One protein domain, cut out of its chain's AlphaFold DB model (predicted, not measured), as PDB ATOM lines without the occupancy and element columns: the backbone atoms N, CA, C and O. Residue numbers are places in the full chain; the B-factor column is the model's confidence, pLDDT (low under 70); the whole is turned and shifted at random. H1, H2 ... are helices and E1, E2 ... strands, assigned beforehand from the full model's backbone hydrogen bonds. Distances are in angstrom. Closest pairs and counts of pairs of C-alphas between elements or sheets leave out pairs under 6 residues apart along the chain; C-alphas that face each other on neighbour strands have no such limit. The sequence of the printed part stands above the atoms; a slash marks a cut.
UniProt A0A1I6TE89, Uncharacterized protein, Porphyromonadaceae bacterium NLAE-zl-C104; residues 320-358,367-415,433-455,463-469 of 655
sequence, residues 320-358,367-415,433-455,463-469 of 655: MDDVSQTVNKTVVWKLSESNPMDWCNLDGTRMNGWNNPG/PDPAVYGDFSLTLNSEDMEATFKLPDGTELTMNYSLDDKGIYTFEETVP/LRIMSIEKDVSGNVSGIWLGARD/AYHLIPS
ATOM      1  N   MET A 320     -69.429 468.272 -43.897       77.12
ATOM      2  CA  MET A 320     -69.762 468.075 -42.492       77.12
ATOM      3  C   MET A 320     -71.198 467.559 -42.328       77.12
ATOM      4  O   MET A 320     -71.439 466.716 -41.468       77.12
ATOM      5  N   ASP A 321     -72.141 467.974 -43.179       77.50
ATOM      6  CA  ASP A 321     -73.510 467.441 -43.190       77.50
ATOM      7  C   ASP A 321     -73.555 465.989 -43.682       77.50
ATOM      8  O   ASP A 321     -74.380 465.206 -43.206       77.50
ATOM      9  N   ASP A 322     -72.646 465.606 -44.583       74.56
ATOM     10  CA  ASP A 322     -72.542 464.240 -45.105       74.56
ATOM     11  C   ASP A 322     -72.203 463.235 -43.992       74.56
ATOM     12  O   ASP A 322     -72.758 462.132 -43.947       74.56
ATOM     13  N   VAL A 323     -71.331 463.631 -43.057       76.94
ATOM     14  CA  VAL A 323     -70.846 462.759 -41.972       76.94
ATOM     15  C   VAL A 323     -71.546 462.980 -40.631       76.94
ATOM     16  O   VAL A 323     -71.560 462.076 -39.798       76.94
ATOM     17  N   SER A 324     -72.153 464.152 -40.417       67.25
ATOM     18  CA  SER A 324     -72.883 464.480 -39.186       67.25
ATOM     19  C   SER A 324     -74.404 464.389 -39.325       67.25
ATOM     20  O   SER A 324     -75.080 464.411 -38.302       67.25
ATOM     21  N   GLN A 325     -74.939 464.264 -40.547       57.31
ATOM     22  CA  GLN A 325     -76.354 464.110 -40.916       57.31
ATOM     23  C   GLN A 325     -77.356 464.949 -40.091       57.31
ATOM     24  O   GLN A 325     -77.633 464.740 -38.909       57.31
ATOM     25  N   THR A 326     -78.038 465.895 -40.735       48.53
ATOM     26  CA  THR A 326     -78.965 466.818 -40.050       48.53
ATOM     27  C   THR A 326     -80.209 466.146 -39.443       48.53
ATOM     28  O   THR A 326     -80.757 466.672 -38.474       48.53
ATOM     29  N   VAL A 327     -80.617 464.972 -39.946       48.12
ATOM     30  CA  VAL A 327     -81.859 464.266 -39.559       48.12
ATOM     31  C   VAL A 327     -81.611 462.950 -38.810       48.12
ATOM     32  O   VAL A 327     -82.347 462.647 -37.872       48.12
ATOM     33  N   ASN A 328     -80.602 462.167 -39.202       58.25
ATOM     34  CA  ASN A 328     -80.229 460.925 -38.527       58.25
ATOM     35  C   ASN A 328     -78.811 461.053 -37.978       58.25
ATOM     36  O   ASN A 328     -77.844 460.892 -38.706       58.25
ATOM     37  N   LYS A 329     -78.705 461.346 -36.686       76.75
ATOM     38  CA  LYS A 329     -77.449 461.723 -36.035       76.75
ATOM     39  C   LYS A 329     -76.466 460.572 -35.857       76.75
ATOM     40  O   LYS A 329     -75.333 460.811 -35.465       76.75
ATOM     41  N   THR A 330     -76.876 459.339 -36.151       81.50
ATOM     42  CA  THR A 330     -76.042 458.147 -35.988       81.50
ATOM     43  C   THR A 330     -75.768 457.469 -37.325       81.50
ATOM     44  O   THR A 330     -76.696 457.041 -38.019       81.50
ATOM     45  N   VAL A 331     -74.485 457.289 -37.643       84.31
ATOM     46  CA  VAL A 331     -74.020 456.534 -38.813       84.31
ATOM     47  C   VAL A 331     -73.191 455.339 -38.355       84.31
ATOM     48  O   VAL A 331     -72.290 455.481 -37.532       84.31
ATOM     49  N   VAL A 332     -73.495 454.154 -38.891       91.25
ATOM     50  CA  VAL A 332     -72.715 452.930 -38.663       91.25
ATOM     51  C   VAL A 332     -71.878 452.653 -39.902       91.25
ATOM     52  O   VAL A 332     -72.425 452.397 -40.971       91.25
ATOM     53  N   TRP A 333     -70.566 452.660 -39.746       93.88
ATOM     54  CA  TRP A 333     -69.579 452.405 -40.786       93.88
ATOM     55  C   TRP A 333     -69.004 450.998 -40.659       93.88
ATOM     56  O   TRP A 333     -68.754 450.527 -39.551       93.88
ATOM     57  N   LYS A 334     -68.765 450.330 -41.788       95.44
ATOM     58  CA  LYS A 334     -68.078 449.035 -41.877       95.44
ATOM     59  C   LYS A 334     -66.951 449.116 -42.889       95.44
ATOM     60  O   LYS A 334     -67.081 449.839 -43.866       95.44
ATOM     61  N   LEU A 335     -65.880 448.352 -42.698       96.38
ATOM     62  CA  LEU A 335     -64.827 448.250 -43.709       96.38
ATOM     63  C   LEU A 335     -65.373 447.621 -44.997       96.38
ATOM     64  O   LEU A 335     -66.140 446.659 -44.948       96.38
ATOM     65  N   SER A 336     -64.965 448.163 -46.145       95.19
ATOM     66  CA  SER A 336     -65.327 447.631 -47.460       95.19
ATOM     67  C   SER A 336     -64.846 446.184 -47.622       95.19
ATOM     68  O   SER A 336     -63.696 445.850 -47.345       95.19
ATOM     69  N   GLU A 337     -65.711 445.303 -48.122       93.56
ATOM     70  CA  GLU A 337     -65.323 443.927 -48.471       93.56
ATOM     71  C   GLU A 337     -64.508 443.864 -49.777       93.56
ATOM     72  O   GLU A 337     -63.807 442.886 -50.023       93.56
ATOM     73  N   SER A 338     -64.582 444.907 -50.612       91.94
ATOM     74  CA  SER A 338     -63.917 444.950 -51.922       91.94
ATOM     75  C   SER A 338     -62.524 445.565 -51.854       91.94
ATOM     76  O   SER A 338     -61.600 445.103 -52.518       91.94
ATOM     77  N   ASN A 339     -62.380 446.634 -51.078       94.94
ATOM     78  CA  ASN A 339     -61.179 447.458 -51.032       94.94
ATOM     79  C   ASN A 339     -61.041 448.153 -49.669       94.94
ATOM     80  O   ASN A 339     -61.184 449.369 -49.591       94.94
ATOM     81  N   PRO A 340     -60.810 447.407 -48.576       96.69
ATOM     82  CA  PRO A 340     -60.848 447.951 -47.215       96.69
ATOM     83  C   PRO A 340     -59.750 448.973 -46.899       96.69
ATOM     84  O   PRO A 340     -59.862 449.663 -45.888       96.69
ATOM     85  N   MET A 341     -58.679 449.050 -47.696       97.00
ATOM     86  CA  MET A 341     -57.497 449.862 -47.384       97.00
ATOM     87  C   MET A 341     -56.718 450.301 -48.634       97.00
ATOM     88  O   MET A 341     -56.703 449.569 -49.621       97.00
ATOM     89  N   ASP A 342     -56.035 451.444 -48.564       97.56
ATOM     90  CA  ASP A 342     -55.034 451.973 -49.507       97.56
ATOM     91  C   ASP A 342     -54.077 452.910 -48.734       97.56
ATOM     92  O   ASP A 342     -54.306 453.205 -47.561       97.56
ATOM     93  N   TRP A 343     -53.029 453.404 -49.385       96.38
ATOM     94  CA  TRP A 343     -52.295 454.580 -48.930       96.38
ATOM     95  C   TRP A 343     -52.806 455.829 -49.645       96.38
ATOM     96  O   TRP A 343     -53.147 455.776 -50.829       96.38
ATOM     97  N   CYS A 344     -52.843 456.950 -48.934       96.56
ATOM     98  CA  CYS A 344     -53.154 458.259 -49.497       96.56
ATOM     99  C   CYS A 344     -51.962 459.205 -49.346       96.56
ATOM    100  O   CYS A 344     -51.282 459.201 -48.319       96.56
ATOM    101  N   ASN A 345     -51.754 460.055 -50.350       94.12
ATOM    102  CA  ASN A 345     -50.894 461.226 -50.227       94.12
ATOM    103  C   ASN A 345     -51.494 462.222 -49.219       94.12
ATOM    104  O   ASN A 345     -52.648 462.100 -48.798       94.12
ATOM    105  N   LEU A 346     -50.711 463.239 -48.859       91.50
ATOM    106  CA  LEU A 346     -51.136 464.316 -47.963       91.50
ATOM    107  C   LEU A 346     -52.421 465.037 -48.415       91.50
ATOM    108  O   LEU A 346     -53.300 465.293 -47.594       91.50
ATOM    109  N   ASP A 347     -52.575 465.236 -49.725       90.25
ATOM    110  CA  ASP A 347     -53.753 465.831 -50.373       90.25
ATOM    111  C   ASP A 347     -54.990 464.905 -50.435       90.25
ATOM    112  O   ASP A 347     -55.981 465.221 -51.092       90.25
ATOM    113  N   GLY A 348     -54.933 463.730 -49.800       92.75
ATOM    114  CA  GLY A 348     -56.011 462.739 -49.771       92.75
ATOM    115  C   GLY A 348     -56.100 461.840 -51.010       92.75
ATOM    116  O   GLY A 348     -56.885 460.884 -51.009       92.75
ATOM    117  N   THR A 349     -55.298 462.073 -52.056       93.12
ATOM    118  CA  THR A 349     -55.323 461.239 -53.266       93.12
ATOM    119  C   THR A 349     -54.797 459.834 -52.985       93.12
ATOM    120  O   THR A 349     -53.761 459.642 -52.349       93.12
ATOM    121  N   ARG A 350     -55.514 458.818 -53.473       94.62
ATOM    122  CA  ARG A 350     -55.129 457.411 -53.311       94.62
ATOM    123  C   ARG A 350     -53.894 457.084 -54.149       94.62
ATOM    124  O   ARG A 350     -53.882 457.330 -55.353       94.62
ATOM    125  N   MET A 351     -52.894 456.469 -53.526       94.06
ATOM    126  CA  MET A 351     -51.601 456.169 -54.143       94.06
ATOM    127  C   MET A 351     -51.647 454.945 -55.061       94.06
ATOM    128  O   MET A 351     -50.914 454.908 -56.048       94.06
ATOM    129  N   ASN A 352     -52.485 453.943 -54.759       93.12
ATOM    130  CA  ASN A 352     -52.470 452.671 -55.495       93.12
ATOM    131  C   ASN A 352     -53.754 452.385 -56.280       93.12
ATOM    132  O   ASN A 352     -53.707 451.663 -57.276       93.12
ATOM    133  N   GLY A 353     -54.900 452.933 -55.864       90.81
ATOM    134  CA  GLY A 353     -56.149 452.819 -56.620       90.81
ATOM    135  C   GLY A 353     -56.752 451.407 -56.638       90.81
ATOM    136  O   GLY A 353     -57.439 451.048 -57.591       90.81
ATOM    137  N   TRP A 354     -56.513 450.598 -55.603       93.94
ATOM    138  CA  TRP A 354     -57.114 449.268 -55.428       93.94
ATOM    139  C   TRP A 354     -58.636 449.312 -55.221       93.94
ATOM    140  O   TRP A 354     -59.124 449.748 -54.180       93.94
ATOM    141  N   ASN A 355     -59.424 448.866 -56.190       91.94
ATOM    142  CA  ASN A 355     -60.887 448.964 -56.136       91.94
ATOM    143  C   ASN A 355     -61.568 447.614 -55.886       91.94
ATOM    144  O   ASN A 355     -62.724 447.572 -55.470       91.94
ATOM    145  N   ASN A 356     -60.852 446.514 -56.102       92.62
ATOM    146  CA  ASN A 356     -61.340 445.153 -55.938       92.62
ATOM    147  C   ASN A 356     -60.299 444.280 -55.220       92.62
ATOM    148  O   ASN A 356     -59.103 444.580 -55.285       92.62
ATOM    149  N   PRO A 357     -60.695 443.128 -54.643       91.00
ATOM    150  CA  PRO A 357     -59.767 442.275 -53.897       91.00
ATOM    151  C   PRO A 357     -58.572 441.773 -54.721       91.00
ATOM    152  O   PRO A 357     -57.517 441.487 -54.166       91.00
ATOM    153  N   GLY A 358     -58.730 441.666 -56.046       91.12
ATOM    154  CA  GLY A 358     -57.671 441.247 -56.969       91.12
ATOM    155  C   GLY A 358     -56.679 442.344 -57.364       91.12
ATOM    156  O   GLY A 358     -55.692 442.027 -58.019       91.12
ATOM    157  N   PRO A 367     -57.581 440.753 -49.397       92.00
ATOM    158  CA  PRO A 367     -58.467 441.013 -48.268       92.00
ATOM    159  C   PRO A 367     -59.370 439.812 -47.956       92.00
ATOM    160  O   PRO A 367     -59.955 439.224 -48.867       92.00
ATOM    161  N   ASP A 368     -59.503 439.467 -46.674       91.62
ATOM    162  CA  ASP A 368     -60.416 438.422 -46.197       91.62
ATOM    163  C   ASP A 368     -61.452 439.029 -45.235       91.62
ATOM    164  O   ASP A 368     -61.137 439.255 -44.061       91.62
ATOM    165  N   PRO A 369     -62.696 439.275 -45.691       91.94
ATOM    166  CA  PRO A 369     -63.764 439.798 -44.844       91.94
ATOM    167  C   PRO A 369     -64.058 438.953 -43.598       91.94
ATOM    168  O   PRO A 369     -64.623 439.473 -42.643       91.94
ATOM    169  N   ALA A 370     -63.661 437.676 -43.542       90.38
ATOM    170  CA  ALA A 370     -63.803 436.878 -42.322       90.38
ATOM    171  C   ALA A 370     -62.870 437.340 -41.183       90.38
ATOM    172  O   ALA A 370     -63.096 436.977 -40.030       90.38
ATOM    173  N   VAL A 371     -61.824 438.114 -41.493       91.81
ATOM    174  CA  VAL A 371     -60.857 438.641 -40.518       91.81
ATOM    175  C   VAL A 371     -61.318 439.975 -39.935       91.81
ATOM    176  O   VAL A 371     -61.171 440.193 -38.735       91.81
ATOM    177  N   TYR A 372     -61.883 440.856 -40.765       93.75
ATOM    178  CA  TYR A 372     -62.191 442.235 -40.378       93.75
ATOM    179  C   TYR A 372     -63.669 442.624 -40.522       93.75
ATOM    180  O   TYR A 372     -64.067 443.658 -40.000       93.75
ATOM    181  N   GLY A 373     -64.503 441.845 -41.215       89.31
ATOM    182  CA  GLY A 373     -65.863 442.243 -41.618       89.31
ATOM    183  C   GLY A 373     -66.869 442.404 -40.474       89.31
ATOM    184  O   GLY A 373     -67.900 443.054 -40.649       89.31
ATOM    185  N   ASP A 374     -66.561 441.859 -39.292       92.00
ATOM    186  CA  ASP A 374     -67.335 442.087 -38.063       92.00
ATOM    187  C   ASP A 374     -67.042 443.452 -37.414       92.00
ATOM    188  O   ASP A 374     -67.770 443.867 -36.504       92.00
ATOM    189  N   PHE A 375     -66.020 444.171 -37.894       96.69
ATOM    190  CA  PHE A 375     -65.725 445.529 -37.462       96.69
ATOM    191  C   PHE A 375     -66.863 446.497 -37.806       96.69
ATOM    192  O   PHE A 375     -67.398 446.494 -38.920       96.69
ATOM    193  N   SER A 376     -67.173 447.401 -36.877       96.19
ATOM    194  CA  SER A 376     -67.956 448.595 -37.190       96.19
ATOM    195  C   SER A 376     -67.552 449.800 -36.353       96.19
ATOM    196  O   SER A 376     -67.305 449.661 -35.155       96.19
ATOM    197  N   LEU A 377     -67.600 450.983 -36.958       96.88
ATOM    198  CA  LEU A 377     -67.469 452.275 -36.292       96.88
ATOM    199  C   LEU A 377     -68.820 452.991 -36.324       96.88
ATOM    200  O   LEU A 377     -69.303 453.380 -37.381       96.88
ATOM    201  N   THR A 378     -69.439 453.169 -35.164       94.88
ATOM    202  CA  THR A 378     -70.661 453.966 -35.029       94.88
ATOM    203  C   THR A 378     -70.292 455.367 -34.571       94.88
ATOM    204  O   THR A 378     -69.650 455.496 -33.536       94.88
ATOM    205  N   LEU A 379     -70.700 456.398 -35.309       92.31
ATOM    206  CA  LEU A 379     -70.501 457.805 -34.951       92.31
ATOM    207  C   LEU A 379     -71.857 458.460 -34.699       92.31
ATOM    208  O   LEU A 379     -72.740 458.397 -35.557       92.31
ATOM    209  N   ASN A 380     -72.020 459.072 -33.528       88.31
ATOM    210  CA  ASN A 380     -73.177 459.874 -33.156       88.31
ATOM    211  C   ASN A 380     -72.774 461.352 -33.077       88.31
ATOM    212  O   ASN A 380     -72.023 461.742 -32.187       88.31
ATOM    213  N   SER A 381     -73.297 462.169 -33.988       82.94
ATOM    214  CA  SER A 381     -72.976 463.594 -34.106       82.94
ATOM    215  C   SER A 381     -73.742 464.510 -33.151       82.94
ATOM    216  O   SER A 381     -73.392 465.681 -33.024       82.94
ATOM    217  N   GLU A 382     -74.802 464.020 -32.501       82.44
ATOM    218  CA  GLU A 382     -75.535 464.777 -31.480       82.44
ATOM    219  C   GLU A 382     -74.811 464.699 -30.136       82.44
ATOM    220  O   GLU A 382     -74.579 465.725 -29.497       82.44
ATOM    221  N   ASP A 383     -74.412 463.486 -29.754       86.31
ATOM    222  CA  ASP A 383     -73.722 463.224 -28.491       86.31
ATOM    223  C   ASP A 383     -72.194 463.332 -28.614       86.31
ATOM    224  O   ASP A 383     -71.500 463.353 -27.599       86.31
ATOM    225  N   MET A 384     -71.669 463.425 -29.843       88.56
ATOM    226  CA  MET A 384     -70.235 463.366 -30.150       88.56
ATOM    227  C   MET A 384     -69.585 462.092 -29.581       88.56
ATOM    228  O   MET A 384     -68.491 462.116 -29.016       88.56
ATOM    229  N   GLU A 385     -70.279 460.962 -29.735       94.44
ATOM    230  CA  GLU A 385     -69.897 459.648 -29.211       94.44
ATOM    231  C   GLU A 385     -69.552 458.683 -30.355       94.44
ATOM    232  O   GLU A 385     -70.275 458.573 -31.349       94.44
ATOM    233  N   ALA A 386     -68.441 457.966 -30.211       96.62
ATOM    234  CA  ALA A 386     -67.983 456.923 -31.112       96.62
ATOM    235  C   ALA A 386     -68.057 455.559 -30.417       96.62
ATOM    236  O   ALA A 386     -67.584 455.404 -29.292       96.62
ATOM    237  N   THR A 387     -68.601 454.550 -31.096       97.56
ATOM    238  CA  THR A 387     -68.552 453.150 -30.656       97.56
ATOM    239  C   THR A 387     -67.832 452.295 -31.691       97.56
ATOM    240  O   THR A 387     -68.329 452.097 -32.801       97.56
ATOM    241  N   PHE A 388     -66.678 451.757 -31.310       97.75
ATOM    242  CA  PHE A 388     -65.920 450.778 -32.077       97.75
ATOM    243  C   PHE A 388     -66.328 449.377 -31.646       97.75
ATOM    244  O   PHE A 388     -66.181 449.015 -30.482       97.75
ATOM    245  N   LYS A 389     -66.788 448.569 -32.593       97.44
ATOM    246  CA  LYS A 389     -66.928 447.127 -32.430       97.44
ATOM    247  C   LYS A 389     -65.802 446.459 -33.199       97.44
ATOM    248  O   LYS A 389     -65.735 446.606 -34.415       97.44
ATOM    249  N   LEU A 390     -64.914 445.767 -32.499       96.12
ATOM    250  CA  LEU A 390     -63.771 445.075 -33.086       96.12
ATOM    251  C   LEU A 390     -64.174 443.693 -33.623       96.12
ATOM    252  O   LEU A 390     -65.179 443.132 -33.175       96.12
ATOM    253  N   PRO A 391     -63.379 443.095 -34.533       94.81
ATOM    254  CA  PRO A 391     -63.681 441.771 -35.081       94.81
ATOM    255  C   PRO A 391     -63.756 440.640 -34.042       94.81
ATOM    256  O   PRO A 391     -64.423 439.636 -34.267       94.81
ATOM    257  N   ASP A 392     -63.104 440.787 -32.884       92.94
ATOM    258  CA  ASP A 392     -63.179 439.809 -31.789       92.94
ATOM    259  C   ASP A 392     -64.457 439.935 -30.929       92.94
ATOM    260  O   ASP A 392     -64.678 439.137 -30.013       92.94
ATOM    261  N   GLY A 393     -65.311 440.915 -31.240       91.44
ATOM    262  CA  GLY A 393     -66.547 441.223 -30.531       91.44
ATOM    263  C   GLY A 393     -66.394 442.216 -29.377       91.44
ATOM    264  O   GLY A 393     -67.394 442.517 -28.726       91.44
ATOM    265  N   THR A 394     -65.190 442.729 -29.112       95.12
ATOM    266  CA  THR A 394     -64.970 443.801 -28.134       95.12
ATOM    267  C   THR A 394     -65.650 445.086 -28.602       95.12
ATOM    268  O   THR A 394     -65.481 445.496 -29.747       95.12
ATOM    269  N   GLU A 395     -66.395 445.741 -27.712       97.19
ATOM    270  CA  GLU A 395     -67.011 447.048 -27.964       97.19
ATOM    271  C   GLU A 395     -66.370 448.113 -27.065       97.19
ATOM    272  O   GLU A 395     -66.219 447.909 -25.857       97.19
ATOM    273  N   LEU A 396     -65.981 449.239 -27.664       97.06
ATOM    274  CA  LEU A 396     -65.385 450.401 -27.008       97.06
ATOM    275  C   LEU A 396     -66.203 451.639 -27.367       97.06
ATOM    276  O   LEU A 396     -66.307 451.979 -28.543       97.06
ATOM    277  N   THR A 397     -66.751 452.316 -26.362       97.38
ATOM    278  CA  THR A 397     -67.518 453.558 -26.528       97.38
ATOM    279  C   THR A 397     -66.763 454.708 -25.876       97.38
ATOM    280  O   THR A 397     -66.333 454.581 -24.730       97.38
ATOM    281  N   MET A 398     -66.592 455.811 -26.599       97.38
ATOM    282  CA  MET A 398     -65.815 456.976 -26.170       97.38
ATOM    283  C   MET A 398     -66.315 458.252 -26.846       97.38
ATOM    284  O   MET A 398     -66.986 458.184 -27.872       97.38
ATOM    285  N   ASN A 399     -65.952 459.419 -26.318       97.12
ATOM    286  CA  ASN A 399     -66.246 460.674 -27.005       97.12
ATOM    287  C   ASN A 399     -65.262 460.914 -28.162       97.12
ATOM    288  O   ASN A 399     -64.129 460.417 -28.153       97.12
ATOM    289  N   TYR A 400     -65.680 461.720 -29.136       97.00
ATOM    290  CA  TYR A 400     -64.816 462.225 -30.198       97.00
ATOM    291  C   TYR A 400     -65.037 463.720 -30.448       97.00
ATOM    292  O   TYR A 400     -66.056 464.294 -30.073       97.00
ATOM    293  N   SER A 401     -64.085 464.364 -31.118       93.50
ATOM    294  CA  SER A 401     -64.277 465.670 -31.756       93.50
ATOM    295  C   SER A 401     -64.024 465.568 -33.256       93.50
ATOM    296  O   SER A 401     -63.238 464.728 -33.684       93.50
ATOM    297  N   LEU A 402     -64.679 466.423 -34.038       92.69
ATOM    298  CA  LEU A 402     -64.460 466.579 -35.474       92.69
ATOM    299  C   LEU A 402     -64.197 468.058 -35.753       92.69
ATOM    300  O   LEU A 402     -65.016 468.896 -35.364       92.69
ATOM    301  N   ASP A 403     -63.062 468.370 -36.368       90.12
ATOM    302  CA  ASP A 403     -62.694 469.740 -36.731       90.12
ATOM    303  C   ASP A 403     -63.090 470.106 -38.173       90.12
ATOM    304  O   ASP A 403     -63.667 469.306 -38.914       90.12
ATOM    305  N   ASP A 404     -62.804 471.348 -38.563       86.38
ATOM    306  CA  ASP A 404     -63.094 471.895 -39.891       86.38
ATOM    307  C   ASP A 404     -62.186 471.339 -41.003       86.38
ATOM    308  O   ASP A 404     -62.500 471.512 -42.181       86.38
ATOM    309  N   LYS A 405     -61.128 470.603 -40.641       86.81
ATOM    310  CA  LYS A 405     -60.212 469.902 -41.555       86.81
ATOM    311  C   LYS A 405     -60.570 468.429 -41.763       86.81
ATOM    312  O   LYS A 405     -59.832 467.699 -42.433       86.81
ATOM    313  N   GLY A 406     -61.685 467.976 -41.188       92.19
ATOM    314  CA  GLY A 406     -62.138 466.594 -41.297       92.19
ATOM    315  C   GLY A 406     -61.347 465.619 -40.432       92.19
ATOM    316  O   GLY A 406     -61.246 464.447 -40.789       92.19
ATOM    317  N   ILE A 407     -60.765 466.062 -39.318       96.44
ATOM    318  CA  ILE A 407     -60.011 465.201 -38.405       96.44
ATOM    319  C   ILE A 407     -60.914 464.767 -37.253       96.44
ATOM    320  O   ILE A 407     -61.325 465.569 -36.411       96.44
ATOM    321  N   TYR A 408     -61.189 463.467 -37.188       97.44
ATOM    322  CA  TYR A 408     -61.746 462.838 -35.999       97.44
ATOM    323  C   TYR A 408     -60.642 462.658 -34.965       97.44
ATOM    324  O   TYR A 408     -59.628 462.038 -35.265       97.44
ATOM    325  N   THR A 409     -60.845 463.152 -33.745       97.62
ATOM    326  CA  THR A 409     -59.976 462.877 -32.591       97.62
ATOM    327  C   THR A 409     -60.757 462.101 -31.545       97.62
ATOM    328  O   THR A 409     -61.786 462.583 -31.069       97.62
ATOM    329  N   PHE A 410     -60.268 460.922 -31.168       97.88
ATOM    330  CA  PHE A 410     -60.914 460.041 -30.199       97.88
ATOM    331  C   PHE A 410     -60.310 460.198 -28.793       97.88
ATOM    332  O   PHE A 410     -59.108 460.437 -28.621       97.88
ATOM    333  N   GLU A 411     -61.149 460.079 -27.760       97.19
ATOM    334  CA  GLU A 411     -60.727 460.244 -26.360       97.19
ATOM    335  C   GLU A 411     -59.746 459.147 -25.911       97.19
ATOM    336  O   GLU A 411     -58.787 459.430 -25.188       97.19
ATOM    337  N   GLU A 412     -59.931 457.915 -26.394       95.31
ATOM    338  CA  GLU A 412     -59.108 456.753 -26.052       95.31
ATOM    339  C   GLU A 412     -58.499 456.088 -27.299       95.31
ATOM    340  O   GLU A 412     -58.946 456.281 -28.428       95.31
ATOM    341  N   THR A 413     -57.427 455.315 -27.108       93.50
ATOM    342  CA  THR A 413     -56.843 454.487 -28.174       93.50
ATOM    343  C   THR A 413     -57.726 453.272 -28.456       93.50
ATOM    344  O   THR A 413     -58.286 452.691 -27.527       93.50
ATOM    345  N   VAL A 414     -57.752 452.812 -29.705       94.56
ATOM    346  CA  VAL A 414     -58.434 451.576 -30.112       94.56
ATOM    347  C   VAL A 414     -57.382 450.498 -30.410       94.56
ATOM    348  O   VAL A 414     -56.405 450.815 -31.081       94.56
ATOM    349  N   PRO A 415     -57.536 449.253 -29.921       96.00
ATOM    350  CA  PRO A 415     -56.628 448.160 -30.257       96.00
ATOM    351  C   PRO A 415     -56.569 447.881 -31.760       96.00
ATOM    352  O   PRO A 415     -57.608 447.735 -32.408       96.00
ATOM    353  N   LEU A 433     -58.160 460.035 -36.944       98.25
ATOM    354  CA  LEU A 433     -58.414 459.620 -38.316       98.25
ATOM    355  C   LEU A 433     -58.888 460.835 -39.110       98.25
ATOM    356  O   LEU A 433     -59.855 461.492 -38.724       98.25
ATOM    357  N   ARG A 434     -58.250 461.109 -40.242       97.88
ATOM    358  CA  ARG A 434     -58.600 462.227 -41.119       97.88
ATOM    359  C   ARG A 434     -59.433 461.759 -42.307       97.88
ATOM    360  O   ARG A 434     -59.139 460.727 -42.899       97.88
ATOM    361  N   ILE A 435     -60.457 462.513 -42.685       97.62
ATOM    362  CA  ILE A 435     -61.227 462.251 -43.903       97.62
ATOM    363  C   ILE A 435     -60.336 462.549 -45.113       97.62
ATOM    364  O   ILE A 435     -59.938 463.688 -45.331       97.62
ATOM    365  N   MET A 436     -60.019 461.516 -45.890       97.06
ATOM    366  CA  MET A 436     -59.259 461.632 -47.140       97.06
ATOM    367  C   MET A 436     -60.185 461.978 -48.305       97.06
ATOM    368  O   MET A 436     -59.847 462.781 -49.166       97.06
ATOM    369  N   SER A 437     -61.367 461.359 -48.339       94.25
ATOM    370  CA  SER A 437     -62.392 461.605 -49.351       94.25
ATOM    371  C   SER A 437     -63.752 461.076 -48.895       94.25
ATOM    372  O   SER A 437     -63.842 460.190 -48.041       94.25
ATOM    373  N   ILE A 438     -64.817 461.624 -49.481       89.75
ATOM    374  CA  ILE A 438     -66.200 461.174 -49.297       89.75
ATOM    375  C   ILE A 438     -66.726 460.727 -50.655       89.75
ATOM    376  O   ILE A 438     -66.694 461.483 -51.626       89.75
ATOM    377  N   GLU A 439     -67.230 459.503 -50.715       86.62
ATOM    378  CA  GLU A 439     -67.859 458.939 -51.899       86.62
ATOM    379  C   GLU A 439     -69.372 459.130 -51.802       86.62
ATOM    380  O   GLU A 439     -69.978 458.868 -50.758       86.62
ATOM    381  N   LYS A 440     -69.994 459.575 -52.895       75.88
ATOM    382  CA  LYS A 440     -71.445 459.735 -52.989       75.88
ATOM    383  C   LYS A 440     -72.012 458.837 -54.075       75.88
ATOM    384  O   LYS A 440     -71.424 458.688 -55.146       75.88
ATOM    385  N   ASP A 441     -73.185 458.277 -53.805       66.56
ATOM    386  CA  ASP A 441     -73.991 457.642 -54.833       66.56
ATOM    387  C   ASP A 441     -74.547 458.690 -55.810       66.56
ATOM    388  O   ASP A 441     -74.493 459.902 -55.591       66.56
ATOM    389  N   VAL A 442     -75.135 458.215 -56.906       46.59
ATOM    390  CA  VAL A 442     -75.747 459.064 -57.944       46.59
ATOM    391  C   VAL A 442     -76.896 459.947 -57.432       46.59
ATOM    392  O   VAL A 442     -77.326 460.863 -58.121       46.59
ATOM    393  N   SER A 443     -77.418 459.676 -56.232       49.41
ATOM    394  CA  SER A 443     -78.459 460.475 -55.577       49.41
ATOM    395  C   SER A 443     -77.884 461.490 -54.581       49.41
ATOM    396  O   SER A 443     -78.656 462.187 -53.923       49.41
ATOM    397  N   GLY A 444     -76.555 461.580 -54.467       57.25
ATOM    398  CA  GLY A 444     -75.852 462.471 -53.550       57.25
ATOM    399  C   GLY A 444     -75.789 461.967 -52.107       57.25
ATOM    400  O   GLY A 444     -75.345 462.720 -51.243       57.25
ATOM    401  N   ASN A 445     -76.215 460.729 -51.818       70.62
ATOM    402  CA  ASN A 445     -76.053 460.155 -50.483       70.62
ATOM    403  C   ASN A 445     -74.633 459.626 -50.323       70.62
ATOM    404  O   ASN A 445     -74.070 459.080 -51.268       70.62
ATOM    405  N   VAL A 446     -74.089 459.695 -49.113       80.31
ATOM    406  CA  VAL A 446     -72.781 459.098 -48.835       80.31
ATOM    407  C   VAL A 446     -72.837 457.586 -49.051       80.31
ATOM    408  O   VAL A 446     -73.626 456.891 -48.410       80.31
ATOM    409  N   SER A 447     -72.002 457.087 -49.959       83.69
ATOM    410  CA  SER A 447     -71.841 455.665 -50.276       83.69
ATOM    411  C   SER A 447     -70.570 455.068 -49.678       83.69
ATOM    412  O   SER A 447     -70.487 453.851 -49.534       83.69
ATOM    413  N   GLY A 448     -69.611 455.912 -49.299       90.06
ATOM    414  CA  GLY A 448     -68.342 455.507 -48.712       90.06
ATOM    415  C   GLY A 448     -67.563 456.701 -48.168       90.06
ATOM    416  O   GLY A 448     -67.838 457.852 -48.504       90.06
ATOM    417  N   ILE A 449     -66.597 456.432 -47.303       94.75
ATOM    418  CA  ILE A 449     -65.646 457.414 -46.794       94.75
ATOM    419  C   ILE A 449     -64.277 456.760 -46.651       94.75
ATOM    420  O   ILE A 449     -64.175 455.608 -46.226       94.75
ATOM    421  N   TRP A 450     -63.226 457.498 -46.986       97.62
ATOM    422  CA  TRP A 450     -61.853 457.090 -46.714       97.62
ATOM    423  C   TRP A 450     -61.340 457.828 -45.485       97.62
ATOM    424  O   TRP A 450     -61.298 459.057 -45.478       97.62
ATOM    425  N   LEU A 451     -60.952 457.083 -44.449       98.19
ATOM    426  CA  LEU A 451     -60.385 457.629 -43.216       98.19
ATOM    427  C   LEU A 451     -58.913 457.230 -43.080       98.19
ATOM    428  O   LEU A 451     -58.611 456.042 -43.048       98.19
ATOM    429  N   GLY A 452     -58.011 458.206 -42.997       98.00
ATOM    430  CA  GLY A 452     -56.561 458.031 -42.940       98.00
ATOM    431  C   GLY A 452     -55.971 458.196 -41.544       98.00
ATOM    432  O   GLY A 452     -56.236 459.198 -40.885       98.00
ATOM    433  N   ALA A 453     -55.121 457.258 -41.126       98.12
ATOM    434  CA  ALA A 453     -54.198 457.422 -40.002       98.12
ATOM    435  C   ALA A 453     -52.844 457.932 -40.527       98.12
ATOM    436  O   ALA A 453     -52.303 457.364 -41.480       98.12
ATOM    437  N   ARG A 454     -52.311 459.012 -39.939       96.19
ATOM    438  CA  ARG A 454     -51.043 459.631 -40.356       96.19
ATOM    439  C   ARG A 454     -49.865 458.691 -40.097       96.19
ATOM    440  O   ARG A 454     -49.708 458.188 -38.983       96.19
ATOM    441  N   ASP A 455     -49.028 458.473 -41.112       92.81
ATOM    442  CA  ASP A 455     -47.751 457.786 -40.922       92.81
ATOM    443  C   ASP A 455     -46.770 458.720 -40.173       92.81
ATOM    444  O   ASP A 455     -46.652 459.894 -40.532       92.81
ATOM    445  N   ALA A 463     -55.009 454.606 -45.199       98.06
ATOM    446  CA  ALA A 463     -56.410 454.971 -45.326       98.06
ATOM    447  C   ALA A 463     -57.320 453.749 -45.427       98.06
ATOM    448  O   ALA A 463     -57.037 452.799 -46.155       98.06
ATOM    449  N   TYR A 464     -58.445 453.803 -44.721       98.31
ATOM    450  CA  TYR A 464     -59.429 452.733 -44.629       98.31
ATOM    451  C   TYR A 464     -60.719 453.129 -45.327       98.31
ATOM    452  O   TYR A 464     -61.279 454.193 -45.051       98.31
ATOM    453  N   HIS A 465     -61.216 452.252 -46.195       97.88
ATOM    454  CA  HIS A 465     -62.475 452.470 -46.888       97.88
ATOM    455  C   HIS A 465     -63.635 451.952 -46.051       97.88
ATOM    456  O   HIS A 465     -63.778 450.745 -45.825       97.88
ATOM    457  N   LEU A 466     -64.485 452.870 -45.617       96.31
ATOM    458  CA  LEU A 466     -65.644 452.592 -44.798       96.31
ATOM    459  C   LEU A 466     -66.926 452.840 -45.589       96.31
ATOM    460  O   LEU A 466     -67.149 453.925 -46.114       96.31
ATOM    461  N   ILE A 467     -67.799 451.842 -45.622       91.69
ATOM    462  CA  ILE A 467     -69.120 451.902 -46.241       91.69
ATOM    463  C   ILE A 467     -70.207 451.993 -45.160       91.69
ATOM    464  O   ILE A 467     -70.093 451.345 -44.109       91.69
ATOM    465  N   PRO A 468     -71.276 452.776 -45.369       87.81
ATOM    466  CA  PRO A 468     -72.342 452.894 -44.391       87.81
ATOM    467  C   PRO A 468     -73.191 451.614 -44.370       87.81
ATOM    468  O   PRO A 468     -73.734 451.161 -45.378       87.81
ATOM    469  N   SER A 469     -73.344 451.025 -43.189       76.38
ATOM    470  CA  SER A 469     -74.212 449.877 -42.939       76.38
ATOM    471  C   SER A 469     -75.631 450.370 -42.660       76.38
ATOM    472  O   SER A 469     -75.958 450.741 -41.534       76.38
TER     473      SER A 469
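What this domain is: This is residues 320 to 358, 367 to 415, 433 to 455 and 463 to 469 of the 655 residues of an uncharacterized protein of Porphyromonadaceae bacterium NLAE-zl-C104 (UniProt A0A1I6TE89). A small closed barrel of eight antiparallel strands forms the body, ringed in the order E1, E3, E4, E5, E6, E7, E8, E9 and back to E1. E2 pairs onto E9 outside this ring, the short helix H1 packs on the outside of the barrel, and the short helix H2 lies off it. The printed part has 118 residues, with two named helices and nine named strands in the order H1 E1 E2 H2 E3 E4 E5 E6 E7 E8 E9; the class is mostly strand. The whole is compact, with a radius of gyration of the C-alphas of 13.9 A and spans of 39 by 32 by 31 A.

Where its parts are: H1, residues 320 to 324, begins with C-alpha 320 at (-69.762, 468.075, -42.492). E1 is residues 330 to 335, 16.8 A long, and E2 residues 341 to 345. H2 is residues 369 to 372, E3 residues 376 to 380 and E4 residues 385 to 389. E5, residues 395 to 402, spans 21.1 A and bends by 57 degrees at residue 399. E6 is residues 407 to 410. E7, residues 433 to 440, spans 19.6 A and bends by 58 degrees at residue 436. E8, residues 446 to 454, spans 23.3 A, and E9, residues 463 to 468, ends with C-alpha 468 at (-72.342, 452.894, -44.391).

How they stand to each other: In the ring, E1 and E3 are antiparallel, with N 331 and O 379 2.9 A apart, within hydrogen-bond range. E3 to E6 form a meander, each strand the antiparallel neighbour of the one before: N 378 and O 387, N 386 and O 398 are each 2.8 A apart, and N 401 and O 409 2.9 A. The pairing of E5 is staggered, with E4 over residues 395 to 399 and with E6 over 400 to 402. E6 and E7 pair through N 408 and O 433, 2.8 A; the hairpin E7 and E8 through N 434 and O 452, 2.8 A; E8 and E9 through N 449 and O 466, 2.8 A. E9 and E1 close the ring, with N 467 and O 334 2.8 A apart. E1 and E2 lie on one side of E9, E8 on the other side; N 463 and O 342 of E9 and E2 are 2.8 A apart. H1 is on the barrel, outside it, at a height over the sheet of 6.1 A and over none of the strands; its O i to N i+4 pair is within hydrogen-bond range, while H2 is too short for one. H2 is not on the barrel; the closest C-alphas of E1 and H2, those of Leu 335 and Tyr 372, are 7.4 A apart.

The domain as a whole: The two farthest C-alphas, of Gly 358 and Asp 383, are 39.4 A apart. Residues 359 to 366, 416 to 432 and 456 to 462 are not printed, with C-alpha gaps of 8.7 A, 14.1 A and 10.1 A. The links that are printed whole are tight. Residues 346 to 358 hold no named element. The mean pLDDT of the printed part is 89.4; residues 324 to 328 and 441 to 444 are under 70.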